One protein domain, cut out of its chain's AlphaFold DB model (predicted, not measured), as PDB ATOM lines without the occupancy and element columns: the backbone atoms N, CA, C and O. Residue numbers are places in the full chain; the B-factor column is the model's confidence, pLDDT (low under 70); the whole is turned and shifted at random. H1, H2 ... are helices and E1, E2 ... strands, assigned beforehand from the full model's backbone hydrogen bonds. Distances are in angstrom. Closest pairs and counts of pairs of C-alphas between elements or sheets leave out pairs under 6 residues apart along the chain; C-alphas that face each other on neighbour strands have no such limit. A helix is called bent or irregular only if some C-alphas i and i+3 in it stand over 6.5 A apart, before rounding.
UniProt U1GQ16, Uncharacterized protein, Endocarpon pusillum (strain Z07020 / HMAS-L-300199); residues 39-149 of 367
ATOM      1  N   ILE A  39      39.804 -30.619  -6.996       88.50
ATOM      2  CA  ILE A  39      38.417 -30.500  -6.546       88.50
ATOM      3  C   ILE A  39      37.771 -31.889  -6.637       88.50
ATOM      4  O   ILE A  39      37.751 -32.473  -7.724       88.50
ATOM      5  N   PRO A  40      37.191 -32.421  -5.547       90.44
ATOM      6  CA  PRO A  40      36.660 -33.781  -5.537       90.44
ATOM      7  C   PRO A  40      35.527 -33.973  -6.542       90.44
ATOM      8  O   PRO A  40      34.551 -33.214  -6.541       90.44
ATOM      9  N   ARG A  41      35.666 -34.976  -7.410       91.38
ATOM     10  CA  ARG A  41      34.646 -35.381  -8.385       91.38
ATOM     11  C   ARG A  41      33.709 -36.407  -7.754       91.38
ATOM     12  O   ARG A  41      34.132 -37.189  -6.905       91.38
ATOM     13  N   PHE A  42      32.456 -36.390  -8.188       94.12
ATOM     14  CA  PHE A  42      31.412 -37.287  -7.705       94.12
ATOM     15  C   PHE A  42      30.983 -38.221  -8.830       94.12
ATOM     16  O   PHE A  42      30.834 -37.777  -9.971       94.12
ATOM     17  N   SER A  43      30.815 -39.505  -8.524       93.62
ATOM     18  CA  SER A  43      30.148 -40.447  -9.422       93.62
ATOM     19  C   SER A  43      28.636 -40.251  -9.349       93.62
ATOM     20  O   SER A  43      28.125 -39.765  -8.339       93.62
ATOM     21  N   ALA A  44      27.923 -40.655 -10.404       92.44
ATOM     22  CA  ALA A  44      26.464 -40.623 -10.421       92.44
ATOM     23  C   ALA A  44      25.891 -41.401  -9.226       92.44
ATOM     24  O   ALA A  44      26.270 -42.557  -8.988       92.44
ATOM     25  N   SER A  45      25.011 -40.750  -8.473       93.56
ATOM     26  CA  SER A  45      24.365 -41.324  -7.299       93.56
ATOM     27  C   SER A  45      23.049 -42.026  -7.650       93.56
ATOM     28  O   SER A  45      22.652 -42.134  -8.812       93.56
ATOM     29  N   SER A  46      22.387 -42.587  -6.641       91.31
ATOM     30  CA  SER A  46      21.103 -43.275  -6.778       91.31
ATOM     31  C   SER A  46      19.941 -42.332  -7.101       91.31
ATOM     32  O   SER A  46      18.943 -42.770  -7.675       91.31
ATOM     33  N   THR A  47      20.053 -41.047  -6.743       94.25
ATOM     34  CA  THR A  47      18.967 -40.068  -6.870       94.25
ATOM     35  C   THR A  47      19.465 -38.745  -7.455       94.25
ATOM     36  O   THR A  47      20.503 -38.239  -7.029       94.25
ATOM     37  N   PRO A  48      18.701 -38.114  -8.367       94.25
ATOM     38  CA  PRO A  48      19.107 -36.840  -8.968       94.25
ATOM     39  C   PRO A  48      19.244 -35.723  -7.923       94.25
ATOM     40  O   PRO A  48      20.096 -34.854  -8.045       94.25
ATOM     41  N   GLU A  49      18.460 -35.781  -6.843       95.81
ATOM     42  CA  GLU A  49      18.541 -34.811  -5.748       95.81
ATOM     43  C   GLU A  49      19.896 -34.850  -5.021       95.81
ATOM     44  O   GLU A  49      20.417 -33.814  -4.599       95.81
ATOM     45  N   LEU A  50      20.484 -36.039  -4.867       95.94
ATOM     46  CA  LEU A  50      21.794 -36.190  -4.248       95.94
ATOM     47  C   LEU A  50      22.906 -35.688  -5.181       95.94
ATOM     48  O   LEU A  50      23.825 -35.010  -4.716       95.94
ATOM     49  N   ASP A  51      22.784 -35.936  -6.487       95.88
ATOM     50  CA  ASP A  51      23.684 -35.371  -7.497       95.88
ATOM     51  C   ASP A  51      23.635 -33.836  -7.490       95.88
ATOM     52  O   ASP A  51      24.681 -33.185  -7.424       95.88
ATOM     53  N   ASP A  52      22.439 -33.245  -7.447       96.19
ATOM     54  CA  ASP A  52      22.250 -31.794  -7.361       96.19
ATOM     55  C   ASP A  52      22.882 -31.206  -6.093       96.19
ATOM     56  O   ASP A  52      23.514 -30.140  -6.127       96.19
ATOM     57  N   LEU A  53      22.762 -31.906  -4.960       96.69
ATOM     58  CA  LEU A  53      23.396 -31.511  -3.706       96.69
ATOM     59  C   LEU A  53      24.921 -31.538  -3.844       96.69
ATOM     60  O   LEU A  53      25.583 -30.545  -3.518       96.69
ATOM     61  N   PHE A  54      25.490 -32.628  -4.358       96.50
ATOM     62  CA  PHE A  54      26.930 -32.743  -4.576       96.50
ATOM     63  C   PHE A  54      27.455 -31.675  -5.536       96.50
ATOM     64  O   PHE A  54      28.467 -31.032  -5.238       96.50
ATOM     65  N   MET A  55      26.743 -31.402  -6.629       95.50
ATOM     66  CA  MET A  55      27.112 -30.357  -7.583       95.50
ATOM     67  C   MET A  55      26.988 -28.960  -6.983       95.50
ATOM     68  O   MET A  55      27.861 -28.116  -7.198       95.50
ATOM     69  N   THR A  56      25.977 -28.712  -6.151       95.50
ATOM     70  CA  THR A  56      25.841 -27.446  -5.421       95.50
ATOM     71  C   THR A  56      27.028 -27.220  -4.484       95.50
ATOM     72  O   THR A  56      27.579 -26.119  -4.438       95.50
ATOM     73  N   PHE A  57      27.475 -28.249  -3.760       96.19
ATOM     74  CA  PHE A  57      28.669 -28.147  -2.917       96.19
ATOM     75  C   PHE A  57      29.946 -27.987  -3.745       96.19
ATOM     76  O   PHE A  57      30.756 -27.106  -3.441       96.19
ATOM     77  N   ARG A  58      30.111 -28.768  -4.820       94.56
ATOM     78  CA  ARG A  58      31.268 -28.677  -5.721       94.56
ATOM     79  C   ARG A  58      31.421 -27.269  -6.277       94.56
ATOM     80  O   ARG A  58      32.500 -26.688  -6.177       94.56
ATOM     81  N   THR A  59      30.345 -26.704  -6.810       93.62
ATOM     82  CA  THR A  59      30.356 -25.390  -7.462       93.62
ATOM     83  C   THR A  59      30.437 -24.246  -6.456       93.62
ATOM     84  O   THR A  59      31.288 -23.379  -6.611       93.62
ATOM     85  N   LYS A  60      29.607 -24.235  -5.404       94.06
ATOM     86  CA  LYS A  60      29.455 -23.071  -4.508       94.06
ATOM     87  C   LYS A  60      30.347 -23.086  -3.269       94.06
ATOM     88  O   LYS A  60      30.452 -22.072  -2.577       94.06
ATOM     89  N   ILE A  61      30.951 -24.225  -2.931       94.31
ATOM     90  CA  ILE A  61      31.785 -24.369  -1.729       94.31
ATOM     91  C   ILE A  61      33.188 -24.841  -2.101       94.31
ATOM     92  O   ILE A  61      34.150 -24.119  -1.837       94.31
ATOM     93  N   PHE A  62      33.320 -26.005  -2.737       94.38
ATOM     94  CA  PHE A  62      34.630 -26.624  -2.961       94.38
ATOM     95  C   PHE A  62      35.452 -25.872  -4.005       94.38
ATOM     96  O   PHE A  62      36.627 -25.605  -3.767       94.38
ATOM     97  N   THR A  63      34.834 -25.441  -5.109       92.62
ATOM     98  CA  THR A  63      35.528 -24.682  -6.160       92.62
ATOM     99  C   THR A  63      36.084 -23.357  -5.624       92.62
ATOM    100  O   THR A  63      37.295 -23.159  -5.704       92.62
ATOM    101  N   PRO A  64      35.295 -22.475  -4.971       92.19
ATOM    102  CA  PRO A  64      35.850 -21.288  -4.328       92.19
ATOM    103  C   PRO A  64      36.883 -21.606  -3.242       92.19
ATOM    104  O   PRO A  64      37.834 -20.844  -3.081       92.19
ATOM    105  N   GLY A  65      36.709 -22.703  -2.501       90.88
ATOM    106  CA  GLY A  65      37.644 -23.148  -1.464       90.88
ATOM    107  C   GLY A  65      39.025 -23.519  -2.011       90.88
ATOM    108  O   GLY A  65      40.036 -23.134  -1.428       90.88
ATOM    109  N   ALA A  66      39.074 -24.178  -3.170       90.31
ATOM    110  CA  ALA A  66      40.314 -24.584  -3.833       90.31
ATOM    111  C   ALA A  66      41.109 -23.396  -4.415       90.31
ATOM    112  O   ALA A  66      42.334 -23.453  -4.579       90.31
ATOM    113  N   LEU A  67      40.431 -22.290  -4.726       90.56
ATOM    114  CA  LEU A  67      41.032 -21.142  -5.399       90.56
ATOM    115  C   LEU A  67      41.963 -20.314  -4.500       90.56
ATOM    116  O   LEU A  67      41.807 -20.201  -3.286       90.56
ATOM    117  N   SER A  68      42.949 -19.669  -5.130       88.81
ATOM    118  CA  SER A  68      43.797 -18.675  -4.463       88.81
ATOM    119  C   SER A  68      42.970 -17.453  -4.038       88.81
ATOM    120  O   SER A  68      41.961 -17.116  -4.660       88.81
ATOM    121  N   LYS A  69      43.409 -16.738  -2.993       90.25
ATOM    122  CA  LYS A  69      42.722 -15.525  -2.515       90.25
ATOM    123  C   LYS A  69      42.434 -14.505  -3.641       90.25
ATOM    124  O   LYS A  69      41.292 -14.051  -3.696       90.25
ATOM    125  N   PRO A  70      43.373 -14.201  -4.567       90.25
ATOM    126  CA  PRO A  70      43.093 -13.322  -5.706       90.25
ATOM    127  C   PRO A  70      41.968 -13.821  -6.622       90.25
ATOM    128  O   PRO A  70      41.119 -13.028  -7.019       90.25
ATOM    129  N   HIS A  71      41.918 -15.124  -6.924       91.25
ATOM    130  CA  HIS A  71      40.865 -15.705  -7.766       91.25
ATOM    131  C   HIS A  71      39.503 -15.707  -7.065       91.25
ATOM    132  O   HIS A  71      38.493 -15.367  -7.676       91.25
ATOM    133  N   ARG A  72      39.460 -15.984  -5.755       91.25
ATOM    134  CA  ARG A  72      38.220 -15.849  -4.970       91.25
ATOM    135  C   ARG A  72      37.707 -14.409  -4.954       91.25
ATOM    136  O   ARG A  72      36.504 -14.186  -5.042       91.25
ATOM    137  N   ASP A  73      38.612 -13.434  -4.857       90.56
ATOM    138  CA  ASP A  73      38.260 -12.014  -4.917       90.56
ATOM    139  C   ASP A  73      37.670 -11.618  -6.281       90.56
ATOM    140  O   ASP A  73      36.826 -10.729  -6.328       90.56
ATOM    141  N   LEU A  74      38.081 -12.251  -7.388       91.38
ATOM    142  CA  LEU A  74      37.459 -12.024  -8.702       91.38
ATOM    143  C   LEU A  74      36.005 -12.511  -8.724       91.38
ATOM    144  O   LEU A  74      35.130 -11.799  -9.207       91.38
ATOM    145  N   ILE A  75      35.756 -13.693  -8.158       93.19
ATOM    146  CA  ILE A  75      34.443 -14.352  -8.158       93.19
ATOM    147  C   ILE A  75      33.434 -13.621  -7.270       93.19
ATOM    148  O   ILE A  75      32.288 -13.432  -7.674       93.19
ATOM    149  N   TYR A  76      33.844 -13.182  -6.077       93.06
ATOM    150  CA  TYR A  76      32.916 -12.618  -5.090       93.06
ATOM    151  C   TYR A  76      32.771 -11.094  -5.129       93.06
ATOM    152  O   TYR A  76      31.803 -10.580  -4.573       93.06
ATOM    153  N   ARG A  77      33.706 -10.343  -5.733       92.12
ATOM    154  CA  ARG A  77      33.621  -8.871  -5.770       92.12
ATOM    155  C   ARG A  77      32.833  -8.409  -7.002       92.12
ATOM    156  O   ARG A  77      33.357  -8.534  -8.110       92.12
ATOM    157  N   PRO A  78      31.659  -7.766  -6.837       90.38
ATOM    158  CA  PRO A  78      30.828  -7.340  -7.967       90.38
ATOM    159  C   PRO A  78      31.547  -6.405  -8.944       90.38
ATOM    160  O   PRO A  78      31.356  -6.479 -10.154       90.38
ATOM    161  N   THR A  79      32.452  -5.565  -8.434       90.31
ATOM    162  CA  THR A  79      33.253  -4.636  -9.247       90.31
ATOM    163  C   THR A  79      34.173  -5.337 -10.247       90.31
ATOM    164  O   THR A  79      34.587  -4.718 -11.223       90.31
ATOM    165  N   ARG A  80      34.489  -6.621 -10.031       86.38
ATOM    166  CA  ARG A  80      35.382  -7.419 -10.880       86.38
ATOM    167  C   ARG A  80      34.642  -8.396 -11.794       86.38
ATOM    168  O   ARG A  80      35.276  -9.000 -12.650       86.38
ATOM    169  N   HIS A  81      33.317  -8.514 -11.677       89.88
ATOM    170  CA  HIS A  81      32.519  -9.467 -12.462       89.88
ATOM    171  C   HIS A  81      32.600  -9.226 -13.969       89.88
ATOM    172  O   HIS A  81      32.615 -10.185 -14.731       89.88
ATOM    173  N   LYS A  82      32.755  -7.968 -14.400       87.19
ATOM    174  CA  LYS A  82      32.954  -7.632 -15.820       87.19
ATOM    175  C   LYS A  82      34.161  -8.363 -16.427       87.19
ATOM    176  O   LYS A  82      34.074  -8.834 -17.549       87.19
ATOM    177  N   LEU A  83      35.250  -8.535 -15.670       86.75
ATOM    178  CA  LEU A  83      36.451  -9.240 -16.142       86.75
ATOM    179  C   LEU A  83      36.219 -10.742 -16.344       86.75
ATOM    180  O   LEU A  83      36.873 -11.349 -17.183       86.75
ATOM    181  N   LEU A  84      35.298 -11.336 -15.582       88.31
ATOM    182  CA  LEU A  84      34.960 -12.757 -15.691       88.31
ATOM    183  C   LEU A  84      34.031 -13.050 -16.876       88.31
ATOM    184  O   LEU A  84      34.093 -14.135 -17.450       88.31
ATOM    185  N   LEU A  85      33.168 -12.090 -17.220       88.62
ATOM    186  CA  LEU A  85      32.170 -12.220 -18.285       88.62
ATOM    187  C   LEU A  85      32.717 -11.889 -19.681       88.62
ATOM    188  O   LEU A  85      32.121 -12.314 -20.666       88.62
ATOM    189  N   ASN A  86      33.830 -11.156 -19.769       87.44
ATOM    190  CA  ASN A  86      34.514 -10.897 -21.036       87.44
ATOM    191  C   ASN A  86      35.032 -12.206 -21.671       87.44
ATOM    192  O   ASN A  86      35.194 -13.206 -20.976       87.44
ATOM    193  N   ASP A  87      35.319 -12.190 -22.974       78.25
ATOM    194  CA  ASP A  87      35.922 -13.307 -23.724       78.25
ATOM    195  C   ASP A  87      37.428 -13.028 -23.927       78.25
ATOM    196  O   ASP A  87      37.757 -11.904 -24.322       78.25
ATOM    197  N   PRO A  88      38.367 -13.944 -23.594       71.88
ATOM    198  CA  PRO A  88      38.206 -15.363 -23.215       71.88
ATOM    199  C   PRO A  88      37.797 -15.626 -21.751       71.88
ATOM    200  O   PRO A  88      37.593 -16.769 -21.342       71.88
ATOM    201  N   GLY A  89      37.665 -14.575 -20.940       83.75
ATOM    202  CA  GLY A  89      37.359 -14.675 -19.510       83.75
ATOM    203  C   GLY A  89      38.579 -15.086 -18.689       83.75
ATOM    204  O   GLY A  89      39.716 -14.973 -19.144       83.75
ATOM    205  N   VAL A  90      38.357 -15.536 -17.450       85.12
ATOM    206  CA  VAL A  90      39.436 -16.018 -16.571       85.12
ATOM    207  C   VAL A  90      39.274 -17.515 -16.345       85.12
ATOM    208  O   VAL A  90      38.285 -17.948 -15.750       85.12
ATOM    209  N   THR A  91      40.259 -18.294 -16.783       88.44
ATOM    210  CA  THR A  91      40.359 -19.735 -16.534       88.44
ATOM    211  C   THR A  91      41.469 -20.036 -15.530       88.44
ATOM    212  O   THR A  91      42.458 -19.311 -15.419       88.44
ATOM    213  N   VAL A  92      41.282 -21.090 -14.739       86.25
ATOM    214  CA  VAL A  92      42.264 -21.583 -13.772       86.25
ATOM    215  C   VAL A  92      42.440 -23.075 -13.988       86.25
ATOM    216  O   VAL A  92      41.474 -23.823 -13.864       86.25
ATOM    217  N   THR A  93      43.669 -23.499 -14.256       87.12
ATOM    218  CA  THR A  93      44.033 -24.916 -14.323       87.12
ATOM    219  C   THR A  93      44.314 -25.440 -12.916       87.12
ATOM    220  O   THR A  93      45.114 -24.864 -12.171       87.12
ATOM    221  N   MET A  94      43.622 -26.508 -12.531       85.69
ATOM    222  CA  MET A  94      43.805 -27.193 -11.252       85.69
ATOM    223  C   MET A  94      44.983 -28.172 -11.297       85.69
ATOM    224  O   MET A  94      45.595 -28.402 -12.338       85.69
ATOM    225  N   SER A  95      45.332 -28.751 -10.144       80.69
ATOM    226  CA  SER A  95      46.455 -29.700 -10.042       80.69
ATOM    227  C   SER A  95      46.236 -31.006 -10.817       80.69
ATOM    228  O   SER A  95      47.200 -31.716 -11.070       80.69
ATOM    229  N   ASP A  96      44.990 -31.331 -11.159       80.06
ATOM    230  CA  ASP A  96      44.574 -32.485 -11.959       80.06
ATOM    231  C   ASP A  96      44.307 -32.123 -13.430       80.06
ATOM    232  O   ASP A  96      43.548 -32.820 -14.099       80.06
ATOM    233  N   GLU A  97      44.881 -31.013 -13.907       81.56
ATOM    234  CA  GLU A  97      44.722 -30.496 -15.277       81.56
ATOM    235  C   GLU A  97      43.273 -30.102 -15.632       81.56
ATOM    236  O   GLU A  97      42.966 -29.792 -16.780       81.56
ATOM    237  N   GLU A  98      42.370 -30.047 -14.645       85.25
ATOM    238  CA  GLU A  98      41.008 -29.557 -14.844       85.25
ATOM    239  C   GLU A  98      41.024 -28.036 -15.060       85.25
ATOM    240  O   GLU A  98      41.402 -27.269 -14.167       85.25
ATOM    241  N   GLU A  99      40.605 -27.587 -16.243       86.44
ATOM    242  CA  GLU A  99      40.432 -26.168 -16.550       86.44
ATOM    243  C   GLU A  99      39.064 -25.670 -16.080       86.44
ATOM    244  O   GLU A  99      38.013 -26.097 -16.558       86.44
ATOM    245  N   LEU A 100      39.073 -24.719 -15.147       86.75
ATOM    246  CA  LEU A 100      37.861 -24.106 -14.616       86.75
ATOM    247  C   LEU A 100      37.727 -22.662 -15.073       86.75
ATOM    248  O   LEU A 100      38.528 -21.802 -14.699       86.75
ATOM    249  N   ARG A 101      36.653 -22.367 -15.808       88.69
ATOM    250  CA  ARG A 101      36.238 -20.989 -16.081       88.69
ATOM    251  C   ARG A 101      35.607 -20.383 -14.832       88.69
ATOM    252  O   ARG A 101      34.616 -20.893 -14.309       88.69
ATOM    253  N   LEU A 102      36.172 -19.280 -14.354       89.44
ATOM    254  CA  LEU A 102      35.654 -18.573 -13.191       89.44
ATOM    255  C   LEU A 102      34.417 -17.766 -13.580       89.44
ATOM    256  O   LEU A 102      34.465 -16.933 -14.484       89.44
ATOM    257  N   LEU A 103      33.324 -17.981 -12.854       90.00
ATOM    258  CA  LEU A 103      32.075 -17.249 -13.034       90.00
ATOM    259  C   LEU A 103      31.797 -16.355 -11.821       90.00
ATOM    260  O   LEU A 103      32.164 -16.717 -10.698       90.00
ATOM    261  N   PRO A 104      31.154 -15.191 -12.018       92.00
ATOM    262  CA  PRO A 104      30.620 -14.384 -10.927       92.00
ATOM    263  C   PRO A 104      29.764 -15.208  -9.958       92.00
ATOM    264  O   PRO A 104      28.905 -15.970 -10.391       92.00
ATOM    265  N   MET A 105      29.962 -15.030  -8.650       91.50
ATOM    266  CA  MET A 105      29.158 -15.700  -7.622       91.50
ATOM    267  C   MET A 105      28.790 -14.740  -6.499       91.50
ATOM    268  O   MET A 105      29.590 -13.896  -6.083       91.50
ATOM    269  N   ASN A 106      27.592 -14.913  -5.947       90.12
ATOM    270  CA  ASN A 106      27.183 -14.221  -4.735       90.12
ATOM    271  C   ASN A 106      27.417 -15.104  -3.505       90.12
ATOM    272  O   ASN A 106      26.955 -16.240  -3.432       90.12
ATOM    273  N   ILE A 107      28.069 -14.561  -2.474       87.38
ATOM    274  CA  ILE A 107      28.289 -15.285  -1.214       87.38
ATOM    275  C   ILE A 107      26.975 -15.697  -0.524       87.38
ATOM    276  O   ILE A 107      26.955 -16.655   0.246       87.38
ATOM    277  N   ARG A 108      25.866 -15.001  -0.809       88.38
ATOM    278  CA  ARG A 108      24.530 -15.323  -0.281       88.38
ATOM    279  C   ARG A 108      23.901 -16.560  -0.923       88.38
ATOM    280  O   ARG A 108      22.970 -17.112  -0.355       88.38
ATOM    281  N   GLU A 109      24.408 -17.011  -2.068       88.69
ATOM    282  CA  GLU A 109      23.909 -18.206  -2.766       88.69
ATOM    283  C   GLU A 109      24.482 -19.511  -2.207       88.69
ATOM    284  O   GLU A 109      24.113 -20.596  -2.672       88.69
ATOM    285  N   ARG A 110      25.392 -19.427  -1.227       91.31
ATOM    286  CA  ARG A 110      25.957 -20.600  -0.560       91.31
ATOM    287  C   ARG A 110      24.836 -21.400   0.116       91.31
ATOM    288  O   ARG A 110      23.989 -20.811   0.793       91.31
ATOM    289  N   PRO A 111      24.823 -22.735  -0.034       93.06
ATOM    290  CA  PRO A 111      23.761 -23.553   0.528       93.06
ATOM    291  C   PRO A 111      23.779 -23.486   2.059       93.06
ATOM    292  O   PRO A 111      24.829 -23.348   2.695       93.06
ATOM    293  N   ASN A 112      22.606 -23.621   2.680       93.69
ATOM    294  CA  ASN A 112      22.525 -23.705   4.134       93.69
ATOM    295  C   ASN A 112      23.191 -25.007   4.601       93.69
ATOM    296  O   ASN A 112      22.635 -26.090   4.419       93.69
ATOM    297  N   LYS A 113      24.370 -24.895   5.222       91.81
ATOM    298  CA  LYS A 113      25.201 -26.043   5.606       91.81
ATOM    299  C   LYS A 113      24.447 -27.072   6.451       91.81
ATOM    300  O   LYS A 113      24.469 -28.248   6.117       91.81
ATOM    301  N   LYS A 114      23.765 -26.647   7.523       93.00
ATOM    302  CA  LYS A 114      23.062 -27.568   8.438       93.00
ATOM    303  C   LYS A 114      21.946 -28.320   7.713       93.00
ATOM    304  O   LYS A 114      21.922 -29.544   7.754       93.00
ATOM    305  N   LYS A 115      21.078 -27.593   6.998       94.38
ATOM    306  CA  LYS A 115      19.983 -28.206   6.228       94.38
ATOM    307  C   LYS A 115      20.510 -29.168   5.165       94.38
ATOM    308  O   LYS A 115      19.989 -30.266   5.024       94.38
ATOM    309  N   SER A 116      21.576 -28.784   4.469       95.25
ATOM    310  CA  SER A 116      22.130 -29.605   3.393       95.25
ATOM    311  C   SER A 116      22.847 -30.845   3.917       95.25
ATOM    312  O   SER A 116      22.683 -31.914   3.354       95.25
ATOM    313  N   LEU A 117      23.597 -30.747   5.020       95.44
ATOM    314  CA  LEU A 117      24.220 -31.918   5.643       95.44
ATOM    315  C   LEU A 117      23.174 -32.879   6.209       95.44
ATOM    316  O   LEU A 117      23.346 -34.088   6.108       95.44
ATOM    317  N   GLN A 118      22.087 -32.358   6.785       94.75
ATOM    318  CA  GLN A 118      20.975 -33.195   7.227       94.75
ATOM    319  C   GLN A 118      20.363 -33.933   6.034       94.75
ATOM    320  O   GLN A 118      20.208 -35.150   6.089       94.75
ATOM    321  N   ARG A 119      20.097 -33.213   4.939       95.38
ATOM    322  CA  ARG A 119      19.543 -33.809   3.725       95.38
ATOM    323  C   ARG A 119      20.483 -34.837   3.098       95.38
ATOM    324  O   ARG A 119      20.040 -35.909   2.710       95.38
ATOM    325  N   LEU A 120      21.783 -34.555   3.074       96.06
ATOM    326  CA  LEU A 120      22.806 -35.494   2.621       96.06
ATOM    327  C   LEU A 120      22.774 -36.784   3.446       96.06
ATOM    328  O   LEU A 120      22.723 -37.866   2.869       96.06
ATOM    329  N   VAL A 121      22.744 -36.686   4.782       94.81
ATOM    330  CA  VAL A 121      22.607 -37.871   5.642       94.81
ATOM    331  C   VAL A 121      21.351 -38.645   5.271       94.81
ATOM    332  O   VAL A 121      21.438 -39.854   5.169       94.81
ATOM    333  N   GLU A 122      20.206 -38.008   5.023       93.88
ATOM    334  CA  GLU A 122      18.960 -38.689   4.636       93.88
ATOM    335  C   GLU A 122      19.043 -39.391   3.267       93.88
ATOM    336  O   GLU A 122      18.526 -40.500   3.129       93.88
ATOM    337  N   LEU A 123      19.738 -38.797   2.294       95.44
ATOM    338  CA  LEU A 123      19.829 -39.289   0.914       95.44
ATOM    339  C   LEU A 123      20.851 -40.415   0.697       95.44
ATOM    340  O   LEU A 123      20.698 -41.176  -0.247       95.44
ATOM    341  N   LEU A 124      21.860 -40.573   1.563       95.12
ATOM    342  CA  LEU A 124      22.826 -41.678   1.454       95.12
ATOM    343  C   LEU A 124      22.150 -43.032   1.743       95.12
ATOM    344  O   LEU A 124      21.944 -43.371   2.911       95.12
ATOM    345  N   GLN A 125      21.772 -43.796   0.717       92.38
ATOM    346  CA  GLN A 125      21.075 -45.081   0.882       92.38
ATOM    347  C   GLN A 125      21.855 -46.228   0.241       92.38
ATOM    348  O   GLN A 125      22.168 -47.219   0.906       92.38
ATOM    349  N   ASP A 126      22.230 -46.063  -1.026       92.06
ATOM    350  CA  ASP A 126      22.899 -47.097  -1.803       92.06
ATOM    351  C   ASP A 126      24.412 -47.075  -1.607       92.06
ATOM    352  O   ASP A 126      25.021 -46.060  -1.275       92.06
ATOM    353  N   GLU A 127      25.065 -48.198  -1.906       91.06
ATOM    354  CA  GLU A 127      26.526 -48.295  -1.857       91.06
ATOM    355  C   GLU A 127      27.228 -47.211  -2.682       91.06
ATOM    356  O   GLU A 127      28.209 -46.624  -2.225       91.06
ATOM    357  N   ARG A 128      26.695 -46.914  -3.872       92.44
ATOM    358  CA  ARG A 128      27.219 -45.881  -4.777       92.44
ATOM    359  C   ARG A 128      27.170 -44.488  -4.151       92.44
ATOM    360  O   ARG A 128      28.108 -43.716  -4.319       92.44
ATOM    361  N   ASP A 129      26.135 -44.198  -3.368       94.38
ATOM    362  CA  ASP A 129      25.994 -42.918  -2.672       94.38
ATOM    363  C   ASP A 129      27.093 -42.768  -1.620       94.38
ATOM    364  O   ASP A 129      27.766 -41.741  -1.528       94.38
ATOM    365  N   TRP A 130      27.333 -43.832  -0.853       95.81
ATOM    366  CA  TRP A 130      28.371 -43.848   0.173       95.81
ATOM    367  C   TRP A 130      29.788 -43.779  -0.394       95.81
ATOM    368  O   TRP A 130      30.680 -43.247   0.270       95.81
ATOM    369  N   GLN A 131      30.015 -44.269  -1.614       95.19
ATOM    370  CA  GLN A 131      31.310 -44.143  -2.290       95.19
ATOM    371  C   GLN A 131      31.692 -42.680  -2.573       95.19
ATOM    372  O   GLN A 131      32.882 -42.379  -2.653       95.19
ATOM    373  N   ASN A 132      30.718 -41.763  -2.632       95.94
ATOM    374  CA  ASN A 132      30.955 -40.324  -2.772       95.94
ATOM    375  C   ASN A 132      31.298 -39.620  -1.444       95.94
ATOM    376  O   ASN A 132      31.822 -38.502  -1.458       95.94
ATOM    377  N   LEU A 133      31.059 -40.250  -0.287       96.06
ATOM    378  CA  LEU A 133      31.295 -39.625   1.020       96.06
ATOM    379  C   LEU A 133      32.767 -39.221   1.255       96.06
ATOM    380  O   LEU A 133      32.984 -38.096   1.708       96.06
ATOM    381  N   PRO A 134      33.791 -40.047   0.946       95.94
ATOM    382  CA  PRO A 134      35.186 -39.634   1.098       95.94
ATOM    383  C   PRO A 134      35.523 -38.376   0.289       95.94
ATOM    384  O   PRO A 134      36.135 -37.458   0.832       95.94
ATOM    385  N   ALA A 135      35.071 -38.307  -0.969       95.44
ATOM    386  CA  ALA A 135      35.267 -37.150  -1.842       95.44
ATOM    387  C   ALA A 135      34.557 -35.905  -1.287       95.44
ATOM    388  O   ALA A 135      35.110 -34.806  -1.286       95.44
ATOM    389  N   PHE A 136      33.352 -36.075  -0.742       96.62
ATOM    390  CA  PHE A 136      32.614 -34.982  -0.116       96.62
ATOM    391  C   PHE A 136      33.357 -34.423   1.106       96.62
ATOM    392  O   PHE A 136      33.519 -33.210   1.235       96.62
ATOM    393  N   LEU A 137      33.846 -35.301   1.987       96.62
ATOM    394  CA  LEU A 137      34.604 -34.910   3.176       96.62
ATOM    395  C   LEU A 137      35.956 -34.277   2.820       96.62
ATOM    396  O   LEU A 137      36.367 -33.315   3.466       96.62
ATOM    397  N   GLU A 138      36.607 -34.754   1.757       95.00
ATOM    398  CA  GLU A 138      37.800 -34.117   1.195       95.00
ATOM    399  C   GLU A 138      37.513 -32.694   0.716       95.00
ATOM    400  O   GLU A 138      38.266 -31.774   1.031       95.00
ATOM    401  N   GLY A 139      36.379 -32.475   0.050       94.94
ATOM    402  CA  GLY A 139      35.944 -31.141  -0.368       94.94
ATOM    403  C   GLY A 139      35.684 -30.210   0.813       94.94
ATOM    404  O   GLY A 139      36.070 -29.041   0.782       94.94
ATOM    405  N   MET A 140      35.069 -30.732   1.878       95.38
ATOM    406  CA  MET A 140      34.838 -29.978   3.112       95.38
ATOM    407  C   MET A 140      36.159 -29.558   3.764       95.38
ATOM    408  O   MET A 140      36.306 -28.393   4.132       95.38
ATOM    409  N   LEU A 141      37.139 -30.465   3.852       93.31
ATOM    410  CA  LEU A 141      38.459 -30.148   4.396       93.31
ATOM    411  C   LEU A 141      39.218 -29.150   3.507       93.31
ATOM    412  O   LEU A 141      39.787 -28.189   4.023       93.31
ATOM    413  N   LEU A 142      39.186 -29.341   2.184       92.12
ATOM    414  CA  LEU A 142      39.813 -28.454   1.197       92.12
ATOM    415  C   LEU A 142      39.280 -27.020   1.295       92.12
ATOM    416  O   LEU A 142      40.046 -26.064   1.193       92.12
ATOM    417  N   ALA A 143      37.972 -26.866   1.502       92.00
ATOM    418  CA  ALA A 143      37.323 -25.568   1.642       92.00
ATOM    419  C   ALA A 143      37.452 -24.951   3.050       92.00
ATOM    420  O   ALA A 143      36.879 -23.885   3.282       92.00
ATOM    421  N   ASP A 144      38.177 -25.597   3.975       91.56
ATOM    422  CA  ASP A 144      38.245 -25.247   5.405       91.56
ATOM    423  C   ASP A 144      36.848 -25.141   6.058       91.56
ATOM    424  O   ASP A 144      36.584 -24.357   6.972       91.56
ATOM    425  N   GLU A 145      35.904 -25.952   5.572       92.38
ATOM    426  CA  GLU A 145      34.536 -25.990   6.064       92.38
ATOM    427  C   GLU A 145      34.396 -27.040   7.162       92.38
ATOM    428  O   GLU A 145      34.291 -28.241   6.921       92.38
ATOM    429  N   LYS A 146      34.319 -26.574   8.409       90.44
ATOM    430  CA  LYS A 146      34.071 -27.460   9.550       90.44
ATOM    431  C   LYS A 146      32.661 -28.048   9.487       90.44
ATOM    432  O   LYS A 146      31.681 -27.318   9.264       90.44
ATOM    433  N   LEU A 147      32.569 -29.357   9.722       91.50
ATOM    434  CA  LEU A 147      31.308 -30.021  10.027       91.50
ATOM    435  C   LEU A 147      30.784 -29.493  11.370       91.50
ATOM    436  O   LEU A 147      31.577 -29.326  12.296       91.50
ATOM    437  N   PRO A 148      29.477 -29.207  11.497       90.38
ATOM    438  CA  PRO A 148      28.898 -28.897  12.794       90.38
ATOM    439  C   PRO A 148      28.993 -30.105  13.733       90.38
ATOM    440  O   PRO A 148      28.936 -31.253  13.282       90.38
ATOM    441  N   ASP A 149      29.077 -29.834  15.033       86.44
ATOM    442  CA  ASP A 149      29.210 -30.865  16.064       86.44
ATOM    443  C   ASP A 149      28.116 -31.940  15.948       86.44
ATOM    444  O   ASP A 149      26.951 -31.654  15.648       86.44
TER     445      ASP A 149
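What this domain is: This is residues 39 to 149 of the 367 residues of an uncharacterized protein of Endocarpon pusillum (strain Z07020 / HMAS-L-300199) (UniProt U1GQ16). A long, kinked helix, H1, runs through the middle, with H6 side by side with it and H4 packed on its first turns. Beyond its last turn H2 and H3 make a corner, with the small hairpin E1 and E2 at that same end; H5 lies toward the opposite end. The printed part has 111 residues, mostly helix, in the order H1 H2 H3 E1 E2 H4 H5 H6; the sheet E1 - E2 is antiparallel. It is compact, with a radius of gyration of the C-alphas of 14.9 A, and only just elongated, spanning 43 by 28 by 23 A.

How they stand to each other: E1, residues 91 to 93, and E2, residues 99 to 101, form a hairpin; N 92 and O 100 are within hydrogen-bond range at 2.8 A. Both are apart from H1, residues 48 to 66. H1 touches H6, residues 133 to 142, at a shallow tilt of 25 degrees, the same way; their closest C-alphas, Phe 62 and Gly 139, are 5.4 A apart. With residues 50 to 53 alone H1 touches H4, residues 113 to 123, at a steep tilt of 38 degrees, opposite ways; the closest C-alphas, Leu 50 and Leu 123, are 6.3 A apart. H2, residues 69 to 76, and H3, residues 78 to 85, touch only at the corner, about perpendicular at 88 degrees; their closest C-alphas, Leu 74 and Arg 80, are 5.5 A apart. H1 and H2 are close but not clearly touching, with the closest C-alphas, Pro 64 and Arg 72, 6.0 A apart. H5, residues 127 to 131, touches no helix and meets H6 only through their link. Every O i to N i+4 pair is within hydrogen-bond range in H2, H4, H5 and H6, against 12 of 15 in H1 and 1 of 4 in H3, where 4 of 5 O i to N i+3 pairs are.

Where its parts are: H1 begins at C-alpha 48 (19.107, -36.840, -8.968), measures 25.0 A and has a kink of 30 degrees near residue 59. H4 measures 15.0 A, and H6 14.0 A, ending at C-alpha 142 (39.813, -28.454, 1.197). H3 is irregular: C-alphas 79 and 82 are 7.2 A apart.

The domain as a whole: The two C-alphas farthest apart, Thr 79 and Glu 127, are 44.8 A apart. The printed part has no cut; the link E2 to H4, 11 residues, is long. No printed residue is under 70 in pLDDT.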